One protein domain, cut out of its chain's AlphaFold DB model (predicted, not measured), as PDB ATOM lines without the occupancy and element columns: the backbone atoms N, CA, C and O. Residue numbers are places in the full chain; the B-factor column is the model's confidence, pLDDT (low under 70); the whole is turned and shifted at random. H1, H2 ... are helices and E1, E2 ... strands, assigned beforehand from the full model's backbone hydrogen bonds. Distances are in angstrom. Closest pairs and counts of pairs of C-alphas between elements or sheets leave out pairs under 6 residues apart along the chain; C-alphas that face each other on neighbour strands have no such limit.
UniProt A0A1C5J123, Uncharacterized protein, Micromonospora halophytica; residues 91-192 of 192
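This is residues 91 to 192 of the 192 residues of an uncharacterized protein of Micromonospora halophytica (UniProt A0A1C5J123). A strongly twisted sheet of five strands makes a wall, with the long helix H2 running along one end of it, over E4 and E5, and the short helix H1 over E3 on the same face. The two helices and the sheet form two layers, while two long links, residues 105 to 126 and 175 to 185, make much of the remainder. The printed part has 102 residues, with two named helices and five named strands in the order E1, H1, E2, E3, H2, E4, E5; the sheet's order is E1, E2, E3, E5, E4, antiparallel throughout. The class is mixed, helices and strands, though under half of the residues are in named elements. The whole is compact, with a radius of gyration of the C-alphas of 13.1 A, and rounded, with spans of 35 by 32 by 26 A.

The sheet begins with E1, residues 91 to 93, 6.4 A long, from C-alpha 91 at (-1.028, -4.268, 32.050). Beside it is E2, residues 127 to 132, 16.8 A long, followed across the sheet by E3, residues 135 to 141, the longest strand, 18.6 A. Next comes E5, residues 186 to 191, 16.5 A, ending with C-alpha 191 at (-3.993, 0.670, 18.668). E4, residues 169 to 174, is 16.2 A long. H2, residues 148 to 164, is the longest helix at 23.4 A, and its C-alpha 148 stands at (-27.205, 3.593, 21.258). H1, residues 100 to 104, measures 6.2 A.

In the sheet, E1 and E4 are the edge strands and E2, E3 and E5 are inner strands. E3 and E5 are antiparallel at 162 degrees between their directions, with N 191 and O 137 2.8 A apart and N 187 and O 141 2.9 A apart, both within hydrogen-bond range. On the other side of E3 is E2, and E2 and E3 form a hairpin at 150 degrees, with N 128 and O 140 within hydrogen-bond range at 2.8 A. E1 and E2 are antiparallel at 126 degrees, with N 93 and O 129 at 2.8 A. E4 and E5 form the other hairpin, at 162 degrees, with N 170 and O 190 at 2.9 A. H2 is on the sheet at a height of 9.2 A, over E4 and, only just, over E5, on which 3 of its C-alphas fall. It runs along the strands, at 2 degrees to E4 on the local plane. The closest C-alphas of H2 and E4 are those of Val 158 and Gly 171, 5.8 A apart. E3, H2 and E4 make a split strand-helix-strand unit, two strands running the same way with a helix between them along the chain and E5 between them in the sheet; its crossover is right-handed. H1 is on the same face at a height of 7.9 A, over E3, and the closest C-alphas of the two are those of Leu 104 and Pro 136, 5.2 A apart. H1 and H2 are apart, but only just, with their closest C-alphas at 8.5 A. In both helices every O i to N i+4 pair is within hydrogen-bond range.

The C-alphas of Ser 112 and Glu 176, the two farthest apart, are 37.8 A from each other. The printed part has no cut and ends at residue 192, the chain's last residue. The links from H1 to E2, 22 residues, and from E4 to E5, 11 residues, are long. The C-alphas of residues 105 to 126 lie 8 to 20 A from the mean of all C-alphas. The mean pLDDT of the printed part is 73.8, and 33 residues are under 70, among them residues 110 to 125, 143 to 146, 175 to 178 and 181 to 185 of this predicted model.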
ATOM      1  N   ARG A  91      -1.237  -4.810  30.702       95.69
ATOM      2  CA  ARG A  91      -1.028  -4.268  32.050       95.69
ATOM      3  C   ARG A  91      -1.752  -2.941  32.197       95.69
ATOM      4  O   ARG A  91      -1.574  -2.071  31.341       95.69
ATOM      5  N   GLU A  92      -2.527  -2.776  33.261       93.12
ATOM      6  CA  GLU A  92      -3.217  -1.533  33.579       93.12
ATOM      7  C   GLU A  92      -2.194  -0.397  33.710       93.12
ATOM      8  O   GLU A  92      -1.106  -0.546  34.274       93.12
ATOM      9  N   ALA A  93      -2.540   0.754  33.150       91.31
ATOM     10  CA  ALA A  93      -1.807   1.991  33.278       91.31
ATOM     11  C   ALA A  93      -2.671   3.044  33.962       91.31
ATOM     12  O   ALA A  93      -3.824   3.270  33.609       91.31
ATOM     13  N   ARG A  94      -2.051   3.766  34.894       83.25
ATOM     14  CA  ARG A  94      -2.638   4.929  35.565       83.25
ATOM     15  C   ARG A  94      -1.773   6.153  35.299       83.25
ATOM     16  O   ARG A  94      -0.971   6.540  36.157       83.25
ATOM     17  N   PRO A  95      -1.814   6.705  34.074       76.62
ATOM     18  CA  PRO A  95      -1.002   7.856  33.725       76.62
ATOM     19  C   PRO A  95      -1.394   9.054  34.591       76.62
ATOM     20  O   PRO A  95      -2.547   9.475  34.629       76.62
ATOM     21  N   LYS A  96      -0.407   9.654  35.261       68.31
ATOM     22  CA  LYS A  96      -0.617  10.918  35.969       68.31
ATOM     23  C   LYS A  96      -0.934  12.006  34.931       68.31
ATOM     24  O   LYS A  96      -0.142  12.222  34.015       68.31
ATOM     25  N   ARG A  97      -2.069  12.701  35.092       63.22
ATOM     26  CA  ARG A  97      -2.460  13.892  34.304       63.22
ATOM     27  C   ARG A  97      -2.625  13.663  32.790       63.22
ATOM     28  O   ARG A  97      -2.312  14.541  31.987       63.22
ATOM     29  N   ARG A  98      -3.119  12.494  32.373       69.69
ATOM     30  CA  ARG A  98      -3.539  12.258  30.981       69.69
ATOM     31  C   ARG A  98      -4.942  11.679  30.987       69.69
ATOM     32  O   ARG A  98      -5.172  10.692  31.677       69.69
ATOM     33  N   CYS A  99      -5.858  12.267  30.223       77.81
ATOM     34  CA  CYS A  99      -7.107  11.569  29.954       77.81
ATOM     35  C   CYS A  99      -6.834  10.346  29.061       77.81
ATOM     36  O   CYS A  99      -5.831  10.346  28.331       77.81
ATOM     37  N   PRO A 100      -7.713   9.331  29.088       79.88
ATOM     38  CA  PRO A 100      -7.521   8.095  28.336       79.88
ATOM     39  C   PRO A 100      -7.232   8.315  26.851       79.88
ATOM     40  O   PRO A 100      -6.322   7.695  26.306       79.88
ATOM     41  N   ILE A 101      -7.927   9.273  26.229       77.56
ATOM     42  CA  ILE A 101      -7.777   9.614  24.809       77.56
ATOM     43  C   ILE A 101      -6.344  10.075  24.512       77.56
ATOM     44  O   ILE A 101      -5.619   9.376  23.811       77.56
ATOM     45  N   HIS A 102      -5.889  11.186  25.104       79.44
ATOM     46  CA  HIS A 102      -4.530  11.704  24.877       79.44
ATOM     47  C   HIS A 102      -3.446  10.701  25.283       79.44
ATOM     48  O   HIS A 102      -2.377  10.654  24.677       79.44
ATOM     49  N   TRP A 103      -3.709   9.884  26.305       85.31
ATOM     50  CA  TRP A 103      -2.800   8.813  26.680       85.31
ATOM     51  C   TRP A 103      -2.629   7.781  25.556       85.31
ATOM     52  O   TRP A 103      -1.488   7.429  25.253       85.31
ATOM     53  N   LEU A 104      -3.712   7.359  24.895       83.94
ATOM     54  CA  LEU A 104      -3.653   6.439  23.756       83.94
ATOM     55  C   LEU A 104      -2.937   7.064  22.545       83.94
ATOM     56  O   LEU A 104      -2.178   6.380  21.853       83.94
ATOM     57  N   GLU A 105      -3.083   8.380  22.351       80.06
ATOM     58  CA  GLU A 105      -2.309   9.144  21.362       80.06
ATOM     59  C   GLU A 105      -0.810   9.251  21.701       80.06
ATOM     60  O   GLU A 105      -0.008   9.669  20.866       80.06
ATOM     61  N   GLY A 106      -0.411   8.914  22.930       79.38
ATOM     62  CA  GLY A 106       0.940   9.154  23.439       79.38
ATOM     63  C   GLY A 106       1.222  10.619  23.793       79.38
ATOM     64  O   GLY A 106       2.363  10.959  24.101       79.38
ATOM     65  N   LYS A 107       0.201  11.484  23.804       76.50
ATOM     66  CA  LYS A 107       0.302  12.922  24.087       76.50
ATOM     67  C   LYS A 107       0.004  13.231  25.564       76.50
ATOM     68  O   LYS A 107      -0.512  12.408  26.322       76.50
ATOM     69  N   SER A 108       0.359  14.435  26.003       72.88
ATOM     70  CA  SER A 108      -0.083  15.004  27.286       72.88
ATOM     71  C   SER A 108      -1.435  15.703  27.109       72.88
ATOM     72  O   SER A 108      -1.578  16.453  26.144       72.88
ATOM     73  N   CYS A 109      -2.385  15.550  28.043       71.25
ATOM     74  CA  CYS A 109      -3.576  16.412  28.036       71.25
ATOM     75  C   CYS A 109      -3.130  17.838  28.402       71.25
ATOM     76  O   CYS A 109      -2.585  18.072  29.483       71.25
ATOM     77  N   ARG A 110      -3.326  18.789  27.486       59.97
ATOM     78  CA  ARG A 110      -3.224  20.216  27.802       59.97
ATOM     79  C   ARG A 110      -4.568  20.605  28.399       59.97
ATOM     80  O   ARG A 110      -5.563  20.595  27.686       59.97
ATOM     81  N   ALA A 111      -4.597  20.917  29.691       51.03
ATOM     82  CA  ALA A 111      -5.821  21.226  30.440       51.03
ATOM     83  C   ALA A 111      -6.652  22.401  29.869       51.03
ATOM     84  O   ALA A 111      -7.728  22.682  30.373       51.03
ATOM     85  N   SER A 112      -6.165  23.091  28.832       46.22
ATOM     86  CA  SER A 112      -6.681  24.367  28.338       46.22
ATOM     87  C   SER A 112      -7.432  24.319  27.000       46.22
ATOM     88  O   SER A 112      -7.737  25.390  26.487       46.22
ATOM     89  N   VAL A 113      -7.665  23.155  26.372       45.75
ATOM     90  CA  VAL A 113      -8.209  23.129  24.987       45.75
ATOM     91  C   VAL A 113      -9.586  22.472  24.864       45.75
ATOM     92  O   VAL A 113     -10.372  22.876  24.021       45.75
ATOM     93  N   VAL A 114      -9.927  21.518  25.724       45.16
ATOM     94  CA  VAL A 114     -11.250  20.876  25.833       45.16
ATOM     95  C   VAL A 114     -11.314  20.333  27.260       45.16
ATOM     96  O   VAL A 114     -10.252  19.954  27.775       45.16
ATOM     97  N   PRO A 115     -12.480  20.224  27.917       49.66
ATOM     98  CA  PRO A 115     -12.546  19.437  29.127       49.66
ATOM     99  C   PRO A 115     -12.218  17.981  28.784       49.66
ATOM    100  O   PRO A 115     -13.063  17.194  28.373       49.66
ATOM    101  N   CYS A 116     -10.949  17.609  28.949       56.78
ATOM    102  CA  CYS A 116     -10.497  16.227  28.865       56.78
ATOM    103  C   CYS A 116     -11.296  15.334  29.843       56.78
ATOM    104  O   CYS A 116     -11.278  14.116  29.668       56.78
ATOM    105  N   LEU A 117     -11.935  15.934  30.866       52.12
ATOM    106  CA  LEU A 117     -12.719  15.280  31.918       52.12
ATOM    107  C   LEU A 117     -13.944  16.084  32.440       52.12
ATOM    108  O   LEU A 117     -14.798  15.468  33.065       52.12
ATOM    109  N   GLU A 118     -14.089  17.402  32.213       42.34
ATOM    110  CA  GLU A 118     -15.241  18.166  32.756       42.34
ATOM    111  C   GLU A 118     -16.387  18.322  31.743       42.34
ATOM    112  O   GLU A 118     -16.467  19.294  30.999       42.34
ATOM    113  N   GLY A 119     -17.314  17.365  31.736       42.97
ATOM    114  CA  GLY A 119     -18.636  17.570  31.141       42.97
ATOM    115  C   GLY A 119     -19.040  16.526  30.105       42.97
ATOM    116  O   GLY A 119     -18.638  16.584  28.946       42.97
ATOM    117  N   GLY A 120     -19.923  15.617  30.524       43.34
ATOM    118  CA  GLY A 120     -20.957  15.074  29.645       43.34
ATOM    119  C   GLY A 120     -20.607  13.826  28.832       43.34
ATOM    120  O   GLY A 120     -20.605  13.880  27.607       43.34
ATOM    121  N   SER A 121     -20.389  12.688  29.498       44.78
ATOM    122  CA  SER A 121     -21.026  11.411  29.111       44.78
ATOM    123  C   SER A 121     -20.739  10.327  30.159       44.78
ATOM    124  O   SER A 121     -19.566  10.051  30.423       44.78
ATOM    125  N   ASP A 122     -21.799   9.690  30.658       57.97
ATOM    126  CA  ASP A 122     -21.893   8.758  31.803       57.97
ATOM    127  C   ASP A 122     -21.024   7.480  31.750       57.97
ATOM    128  O   ASP A 122     -21.089   6.648  32.647       57.97
ATOM    129  N   TRP A 123     -20.229   7.282  30.693       61.41
ATOM    130  CA  TRP A 123     -19.386   6.093  30.514       61.41
ATOM    131  C   TRP A 123     -17.878   6.373  30.597       61.41
ATOM    132  O   TRP A 123     -17.078   5.440  30.693       61.41
ATOM    133  N   ARG A 124     -17.454   7.643  30.512       63.28
ATOM    134  CA  ARG A 124     -16.022   8.019  30.476       63.28
ATOM    135  C   ARG A 124     -15.356   7.980  31.849       63.28
ATOM    136  O   ARG A 124     -14.143   7.814  31.929       63.28
ATOM    137  N   ASP A 125     -16.139   8.133  32.907       62.38
ATOM    138  CA  ASP A 125     -15.743   7.881  34.294       62.38
ATOM    139  C   ASP A 125     -15.472   6.388  34.552       62.38
ATOM    140  O   ASP A 125     -14.698   6.049  35.445       62.38
ATOM    141  N   HIS A 126     -16.007   5.508  33.700       75.00
ATOM    142  CA  HIS A 126     -15.803   4.065  33.753       75.00
ATOM    143  C   HIS A 126     -14.724   3.564  32.772       75.00
ATOM    144  O   HIS A 126     -14.848   2.480  32.205       75.00
ATOM    145  N   MET A 127     -13.659   4.341  32.535       81.50
ATOM    146  CA  MET A 127     -12.555   3.953  31.646       81.50
ATOM    147  C   MET A 127     -11.332   3.414  32.392       81.50
ATOM    148  O   MET A 127     -10.826   4.026  33.329       81.50
ATOM    149  N   THR A 128     -10.752   2.340  31.865       86.31
ATOM    150  CA  THR A 128      -9.430   1.823  32.236       86.31
ATOM    151  C   THR A 128      -8.478   1.868  31.044       86.31
ATOM    152  O   THR A 128      -8.876   1.729  29.886       86.31
ATOM    153  N   MET A 129      -7.194   2.087  31.317       89.75
ATOM    154  CA  MET A 129      -6.144   2.219  30.306       89.75
ATOM    155  C   MET A 129      -5.177   1.044  30.420       89.75
ATOM    156  O   MET A 129      -4.754   0.701  31.517       89.75
ATOM    157  N   TRP A 130      -4.797   0.443  29.295       93.06
ATOM    158  CA  TRP A 130      -4.042  -0.811  29.251       93.06
ATOM    159  C   TRP A 130      -2.872  -0.757  28.271       93.06
ATOM    160  O   TRP A 130      -3.015  -0.471  27.079       93.06
ATOM    161  N   THR A 131      -1.683  -1.066  28.772       94.25
ATOM    162  CA  THR A 131      -0.459  -1.155  27.975       94.25
ATOM    163  C   THR A 131      -0.209  -2.565  27.472       94.25
ATOM    164  O   THR A 131      -0.560  -3.540  28.133       94.25
ATOM    165  N   LYS A 132       0.482  -2.666  26.335       93.06
ATOM    166  CA  LYS A 132       1.052  -3.913  25.815       93.06
ATOM    167  C   LYS A 132       2.518  -3.669  25.479       93.06
ATOM    168  O   LYS A 132       2.836  -2.729  24.753       93.06
ATOM    169  N   GLY A 133       3.425  -4.439  26.083       92.06
ATOM    170  CA  GLY A 133       4.870  -4.196  25.954       92.06
ATOM    171  C   GLY A 133       5.306  -2.791  26.407       92.06
ATOM    172  O   GLY A 133       6.200  -2.201  25.809       92.06
ATOM    173  N   GLY A 134       4.629  -2.218  27.412       90.88
ATOM    174  CA  GLY A 134       4.943  -0.895  27.971       90.88
ATOM    175  C   GLY A 134       4.435   0.308  27.167       90.88
ATOM    176  O   GLY A 134       4.628   1.444  27.595       90.88
ATOM    177  N   LYS A 135       3.763   0.095  26.029       90.19
ATOM    178  CA  LYS A 135       3.199   1.172  25.201       90.19
ATOM    179  C   LYS A 135       1.683   1.277  25.389       90.19
ATOM    180  O   LYS A 135       1.050   0.236  25.590       90.19
ATOM    181  N   PRO A 136       1.089   2.487  25.306       90.69
ATOM    182  CA  PRO A 136      -0.363   2.641  25.251       90.69
ATOM    183  C   PRO A 136      -0.950   1.776  24.137       90.69
ATOM    184  O   PRO A 136      -0.466   1.825  23.005       90.69
ATOM    185  N   HIS A 137      -1.948   0.960  24.470       90.12
ATOM    186  CA  HIS A 137      -2.482  -0.024  23.533       90.12
ATOM    187  C   HIS A 137      -4.003  -0.056  23.502       90.12
ATOM    188  O   HIS A 137      -4.569  -0.124  22.417       90.12
ATOM    189  N   LEU A 138      -4.656  -0.007  24.661       88.31
ATOM    190  CA  LEU A 138      -6.092  -0.226  24.763       88.31
ATOM    191  C   LEU A 138      -6.719   0.696  25.813       88.31
ATOM    192  O   LEU A 138      -6.168   0.873  26.899       88.31
ATOM    193  N   ILE A 139      -7.888   1.247  25.498       86.75
ATOM    194  CA  ILE A 139      -8.819   1.816  26.478       86.75
ATOM    195  C   ILE A 139     -10.021   0.879  26.555       86.75
ATOM    196  O   ILE A 139     -10.560   0.505  25.511       86.75
ATOM    197  N   VAL A 140     -10.424   0.518  27.772       85.12
ATOM    198  CA  VAL A 140     -11.638  -0.257  28.043       85.12
ATOM    199  C   VAL A 140     -12.623   0.604  28.814       85.12
ATOM    200  O   VAL A 140     -12.239   1.166  29.834       85.12
ATOM    201  N   ALA A 141     -13.878   0.660  28.373       79.19
ATOM    202  CA  ALA A 141     -14.978   1.188  29.177       79.19
ATOM    203  C   ALA A 141     -16.096   0.162  29.346       79.19
ATOM    204  O   ALA A 141     -16.382  -0.586  28.410       79.19
ATOM    205  N   GLN A 142     -16.722   0.141  30.522       75.12
ATOM    206  CA  GLN A 142     -17.830  -0.761  30.860       75.12
ATOM    207  C   GLN A 142     -18.957   0.016  31.557       75.12
ATOM    208  O   GLN A 142     -19.079  -0.059  32.779       75.12
ATOM    209  N   PRO A 143     -19.758   0.800  30.814       68.38
ATOM    210  CA  PRO A 143     -20.912   1.463  31.401       68.38
ATOM    211  C   PRO A 143     -22.005   0.456  31.770       68.38
ATOM    212  O   PRO A 143     -22.161  -0.583  31.124       68.38
ATOM    213  N   TYR A 144     -22.800   0.787  32.784       64.06
ATOM    214  CA  TYR A 144     -24.052   0.084  33.052       64.06
ATOM    215  C   TYR A 144     -25.061   0.441  31.951       64.06
ATOM    216  O   TYR A 144     -25.242   1.619  31.664       64.06
ATOM    217  N   GLU A 145     -25.703  -0.564  31.344       66.50
ATOM    218  CA  GLU A 145     -26.744  -0.388  30.312       66.50
ATOM    219  C   GLU A 145     -26.312   0.462  29.108       66.50
ATOM    220  O   GLU A 145     -26.667   1.632  28.969       66.50
ATOM    221  N   VAL A 146     -25.558  -0.133  28.187       68.69
ATOM    222  CA  VAL A 146     -25.016   0.621  27.050       68.69
ATOM    223  C   VAL A 146     -26.117   1.010  26.078       68.69
ATOM    224  O   VAL A 146     -26.788   0.164  25.483       68.69
ATOM    225  N   LYS A 147     -26.267   2.315  25.883       75.75
ATOM    226  CA  LYS A 147     -27.288   2.908  25.023       75.75
ATOM    227  C   LYS A 147     -26.733   3.090  23.616       75.75
ATOM    228  O   LYS A 147     -25.524   3.186  23.403       75.75
ATOM    229  N   ASP A 148     -27.614   3.260  22.633       80.62
ATOM    230  CA  ASP A 148     -27.205   3.593  21.258       80.62
ATOM    231  C   ASP A 148     -26.321   4.845  21.186       80.62
ATOM    232  O   ASP A 148     -25.478   4.985  20.298       80.62
ATOM    233  N   GLN A 149     -26.499   5.763  22.136       77.31
ATOM    234  CA  GLN A 149     -25.659   6.941  22.266       77.31
ATOM    235  C   GLN A 149     -24.195   6.585  22.564       77.31
ATOM    236  O   GLN A 149     -23.306   7.153  21.931       77.31
ATOM    237  N   ASP A 150     -23.933   5.621  23.445       74.62
ATOM    238  CA  ASP A 150     -22.575   5.160  23.740       74.62
ATOM    239  C   ASP A 150     -21.951   4.527  22.496       74.62
ATOM    240  O   ASP A 150     -20.824   4.858  22.125       74.62
ATOM    241  N   ARG A 151     -22.721   3.713  21.759       78.88
ATOM    242  CA  ARG A 151     -22.264   3.108  20.496       78.88
ATOM    243  C   ARG A 151     -21.840   4.160  19.467       78.88
ATOM    244  O   ARG A 151     -20.805   4.014  18.805       78.88
ATOM    245  N   ARG A 152     -22.614   5.248  19.353       81.75
ATOM    246  CA  ARG A 152     -22.291   6.395  18.488       81.75
ATOM    247  C   ARG A 152     -21.041   7.131  18.964       81.75
ATOM    248  O   ARG A 152     -20.183   7.440  18.142       81.75
ATOM    249  N   HIS A 153     -20.902   7.364  20.269       77.94
ATOM    250  CA  HIS A 153     -19.727   8.034  20.833       77.94
ATOM    251  C   HIS A 153     -18.432   7.265  20.565       77.94
ATOM    252  O   HIS A 153     -17.431   7.868  20.183       77.94
ATOM    253  N   VAL A 154     -18.451   5.938  20.702       78.06
ATOM    254  CA  VAL A 154     -17.296   5.087  20.385       78.06
ATOM    255  C   VAL A 154     -16.943   5.162  18.910       78.06
ATOM    256  O   VAL A 154     -15.781   5.362  18.565       78.06
ATOM    257  N   SER A 155     -17.944   5.029  18.038       82.19
ATOM    258  CA  SER A 155     -17.737   5.113  16.590       82.19
ATOM    259  C   SER A 155     -17.126   6.459  16.189       82.19
ATOM    260  O   SER A 155     -16.166   6.487  15.420       82.19
ATOM    261  N   SER A 156     -17.623   7.562  16.763       80.88
ATOM    262  CA  SER A 156     -17.059   8.901  16.556       80.88
ATOM    263  C   SER A 156     -15.615   8.982  17.040       80.88
ATOM    264  O   SER A 156     -14.748   9.388  16.279       80.88
ATOM    265  N   LEU A 157     -15.325   8.515  18.258       78.31
ATOM    266  CA  LEU A 157     -13.974   8.538  18.819       78.31
ATOM    267  C   LEU A 157     -12.965   7.787  17.937       78.31
ATOM    268  O   LEU A 157     -11.855   8.261  17.716       78.31
ATOM    269  N   VAL A 158     -13.342   6.612  17.431       82.19
ATOM    270  CA  VAL A 158     -12.490   5.810  16.539       82.19
ATOM    271  C   VAL A 158     -12.223   6.557  15.236       82.19
ATOM    272  O   VAL A 158     -11.087   6.572  14.762       82.19
ATOM    273  N   LEU A 159     -13.252   7.191  14.667       81.25
ATOM    274  CA  LEU A 159     -13.111   8.020  13.473       81.25
ATOM    275  C   LEU A 159     -12.204   9.223  13.731       81.25
ATOM    276  O   LEU A 159     -11.285   9.438  12.948       81.25
ATOM    277  N   ASP A 160     -12.392   9.943  14.834       78.88
ATOM    278  CA  ASP A 160     -11.594  11.119  15.186       78.88
ATOM    279  C   ASP A 160     -10.118  10.747  15.377       78.88
ATOM    280  O   ASP A 160      -9.230  11.349  14.771       78.88
ATOM    281  N   LEU A 161      -9.839   9.691  16.144       78.50
ATOM    282  CA  LEU A 161      -8.476   9.203  16.365       78.50
ATOM    283  C   LEU A 161      -7.803   8.748  15.063       78.50
ATOM    284  O   LEU A 161      -6.611   8.998  14.871       78.50
ATOM    285  N   ARG A 162      -8.554   8.108  14.161       82.00
ATOM    286  CA  ARG A 162      -8.021   7.590  12.897       82.00
ATOM    287  C   ARG A 162      -7.825   8.677  11.847       82.00
ATOM    288  O   ARG A 162      -6.760   8.750  11.245       82.00
ATOM    289  N   VAL A 163      -8.852   9.482  11.602       78.12
ATOM    290  CA  VAL A 163      -8.901  10.449  10.496       78.12
ATOM    291  C   VAL A 163      -8.207  11.749  10.878       78.12
ATOM    292  O   VAL A 163      -7.399  12.252  10.107       78.12
ATOM    293  N   LEU A 164      -8.495  12.281  12.068       69.44
ATOM    294  CA  LEU A 164      -7.943  13.562  12.514       69.44
ATOM    295  C   LEU A 164      -6.616  13.366  13.248       69.44
ATOM    296  O   LEU A 164      -5.681  14.144  13.074       69.44
ATOM    297  N   GLY A 165      -6.527  12.314  14.064       70.88
ATOM    298  CA  GLY A 165      -5.329  11.994  14.841       70.88
ATOM    299  C   GLY A 165      -4.254  11.225  14.070       70.88
ATOM    300  O   GLY A 165      -3.105  11.200  14.514       70.88
ATOM    301  N   GLY A 166      -4.602  10.591  12.942       78.56
ATOM    302  CA  GLY A 166      -3.694   9.729  12.178       78.56
ATOM    303  C   GLY A 166      -3.255   8.467  12.932       78.56
ATOM    304  O   GLY A 166      -2.208   7.896  12.628       78.56
ATOM    305  N   ILE A 167      -4.006   8.042  13.951       78.69
ATOM    306  CA  ILE A 167      -3.646   6.905  14.800       78.69
ATOM    307  C   ILE A 167      -4.360   5.665  14.265       78.69
ATOM    308  O   ILE A 167      -5.587   5.675  14.150       78.69
ATOM    309  N   PRO A 168      -3.639   4.568  13.972       82.88
ATOM    310  CA  PRO A 168      -4.279   3.329  13.565       82.88
ATOM    311  C   PRO A 168      -5.000   2.749  14.781       82.88
ATOM    312  O   PRO A 168      -4.384   2.086  15.610       82.88
ATOM    313  N   VAL A 169      -6.290   3.049  14.928       85.06
ATOM    314  CA  VAL A 169      -7.128   2.481  15.982       85.06
ATOM    315  C   VAL A 169      -8.313   1.714  15.423       85.06
ATOM    316  O   VAL A 169      -8.849   2.040  14.364       85.06
ATOM    317  N   THR A 170      -8.746   0.710  16.177       86.31
ATOM    318  CA  THR A 170     -10.008   0.002  15.975       86.31
ATOM    319  C   THR A 170     -10.889   0.166  17.204       86.31
ATOM    320  O   THR A 170     -10.396   0.224  18.330       86.31
ATOM    321  N   GLY A 171     -12.198   0.268  16.978       82.75
ATOM    322  CA  GLY A 171     -13.207   0.228  18.029       82.75
ATOM    323  C   GLY A 171     -13.982  -1.071  17.963       82.75
ATOM    324  O   GLY A 171     -14.352  -1.511  16.875       82.75
ATOM    325  N   THR A 172     -14.250  -1.688  19.103       81.00
ATOM    326  CA  THR A 172     -15.135  -2.852  19.175       81.00
ATOM    327  C   THR A 172     -16.059  -2.704  20.369       81.00
ATOM    328  O   THR A 172     -15.610  -2.398  21.470       81.00
ATOM    329  N   ILE A 173     -17.350  -2.914  20.128       77.88
ATOM    330  CA  ILE A 173     -18.371  -3.029  21.165       77.88
ATOM    331  C   ILE A 173     -18.676  -4.512  21.270       77.88
ATOM    332  O   ILE A 173     -19.011  -5.143  20.268       77.88
ATOM    333  N   ARG A 174     -18.503  -5.075  22.459       74.19
ATOM    334  CA  ARG A 174     -18.772  -6.488  22.723       74.19
ATOM    335  C   ARG A 174     -19.951  -6.590  23.667       74.19
ATOM    336  O   ARG A 174     -19.960  -5.911  24.690       74.19
ATOM    337  N   GLU A 175     -20.917  -7.424  23.297       66.31
ATOM    338  CA  GLU A 175     -22.127  -7.677  24.094       66.31
ATOM    339  C   GLU A 175     -22.000  -8.887  25.011       66.31
ATOM    340  O   GLU A 175     -22.768  -9.054  25.953       66.31
ATOM    341  N   GLU A 176     -20.973  -9.694  24.769       63.53
ATOM    342  CA  GLU A 176     -20.510 -10.702  25.704       63.53
ATOM    343  C   GLU A 176     -19.987 -10.010  26.963       63.53
ATOM    344  O   GLU A 176     -19.274  -9.001  26.876       63.53
ATOM    345  N   SER A 177     -20.319 -10.573  28.126       58.53
ATOM    346  CA  SER A 177     -19.823 -10.092  29.405       58.53
ATOM    347  C   SER A 177     -18.298 -10.082  29.367       58.53
ATOM    348  O   SER A 177     -17.633 -11.119  29.379       58.53
ATOM    349  N   GLY A 178     -17.720  -8.879  29.297       67.44
ATOM    350  CA  GLY A 178     -16.293  -8.688  29.522       67.44
ATOM    351  C   GLY A 178     -15.909  -9.179  30.921       67.44
ATOM    352  O   GLY A 178     -16.681  -9.816  31.641       67.44
ATOM    353  N   TRP A 179     -14.719  -8.826  31.393       75.81
ATOM    354  CA  TRP A 179     -14.297  -9.301  32.712       75.81
ATOM    355  C   TRP A 179     -15.229  -8.870  33.865       75.81
ATOM    356  O   TRP A 179     -15.346  -9.592  34.854       75.81
ATOM    357  N   TYR A 180     -15.965  -7.766  33.718       73.12
ATOM    358  CA  TYR A 180     -16.868  -7.243  34.746       73.12
ATOM    359  C   TYR A 180     -18.102  -8.119  35.014       73.12
ATOM    360  O   TYR A 180     -18.620  -8.105  36.123       73.12
ATOM    361  N   GLY A 181     -18.512  -8.975  34.070       59.06
ATOM    362  CA  GLY A 181     -19.517 -10.023  34.311       59.06
ATOM    363  C   GLY A 181     -20.975  -9.598  34.453       59.06
ATOM    364  O   GLY A 181     -21.826 -10.474  34.532       59.06
ATOM    365  N   TYR A 182     -21.276  -8.304  34.463       58.62
ATOM    366  CA  TYR A 182     -22.641  -7.821  34.261       58.62
ATOM    367  C   TYR A 182     -22.970  -7.826  32.761       58.62
ATOM    368  O   TYR A 182     -22.051  -7.808  31.938       58.62
ATOM    369  N   GLY A 183     -24.259  -7.833  32.398       51.06
ATOM    370  CA  GLY A 183     -24.769  -7.689  31.018       51.06
ATOM    371  C   GLY A 183     -24.502  -6.306  30.406       51.06
ATOM    372  O   GLY A 183     -25.368  -5.703  29.782       51.06
ATOM    373  N   ALA A 184     -23.317  -5.765  30.663       53.22
ATOM    374  CA  ALA A 184     -22.822  -4.504  30.174       53.22
ATOM    375  C   ALA A 184     -22.018  -4.760  28.901       53.22
ATOM    376  O   ALA A 184     -21.094  -5.580  28.886       53.22
ATOM    377  N   LEU A 185     -22.344  -4.023  27.841       59.41
ATOM    378  CA  LEU A 185     -21.449  -3.928  26.698       59.41
ATOM    379  C   LEU A 185     -20.161  -3.258  27.152       59.41
ATOM    380  O   LEU A 185     -20.168  -2.298  27.927       59.41
ATOM    381  N   TRP A 186     -19.049  -3.740  26.629       72.12
ATOM    382  CA  TRP A 186     -17.762  -3.126  26.880       72.12
ATOM    383  C   TRP A 186     -17.125  -2.685  25.581       72.12
ATOM    384  O   TRP A 186     -17.278  -3.302  24.523       72.12
ATOM    385  N   VAL A 187     -16.456  -1.550  25.679       73.12
ATOM    386  CA  VAL A 187     -15.900  -0.832  24.549       73.12
ATOM    387  C   VAL A 187     -14.399  -0.958  24.608       73.12
ATOM    388  O   VAL A 187     -13.786  -0.554  25.592       73.12
ATOM    389  N   GLU A 188     -13.809  -1.435  23.522       83.12
ATOM    390  CA  GLU A 188     -12.370  -1.468  23.333       83.12
ATOM    391  C   GLU A 188     -11.967  -0.497  22.227       83.12
ATOM    392  O   GLU A 188     -12.441  -0.619  21.099       83.12
ATOM    393  N   VAL A 189     -11.057   0.432  22.527       80.19
ATOM    394  CA  VAL A 189     -10.347   1.215  21.502       80.19
ATOM    395  C   VAL A 189      -8.887   0.784  21.500       80.19
ATOM    396  O   VAL A 189      -8.154   1.077  22.447       80.19
ATOM    397  N   ARG A 190      -8.477   0.051  20.462       82.62
ATOM    398  CA  ARG A 190      -7.161  -0.595  20.356       82.62
ATOM    399  C   ARG A 190      -6.293   0.113  19.338       82.62
ATOM    400  O   ARG A 190      -6.762   0.401  18.246       82.62
ATOM    401  N   ARG A 191      -5.017   0.317  19.657       82.62
ATOM    402  CA  ARG A 191      -3.993   0.670  18.668       82.62
ATOM    403  C   ARG A 191      -3.632  -0.570  17.844       82.62
ATOM    404  O   ARG A 191      -3.245  -1.583  18.433       82.62
ATOM    405  N   GLY A 192      -3.802  -0.473  16.526       71.56
ATOM    406  CA  GLY A 192      -3.380  -1.460  15.529       71.56
ATOM    407  C   GLY A 192      -1.877  -1.488  15.309       71.56
ATOM    408  O   GLY A 192      -1.183  -0.536  15.745       71.56
TER     409      GLY A 192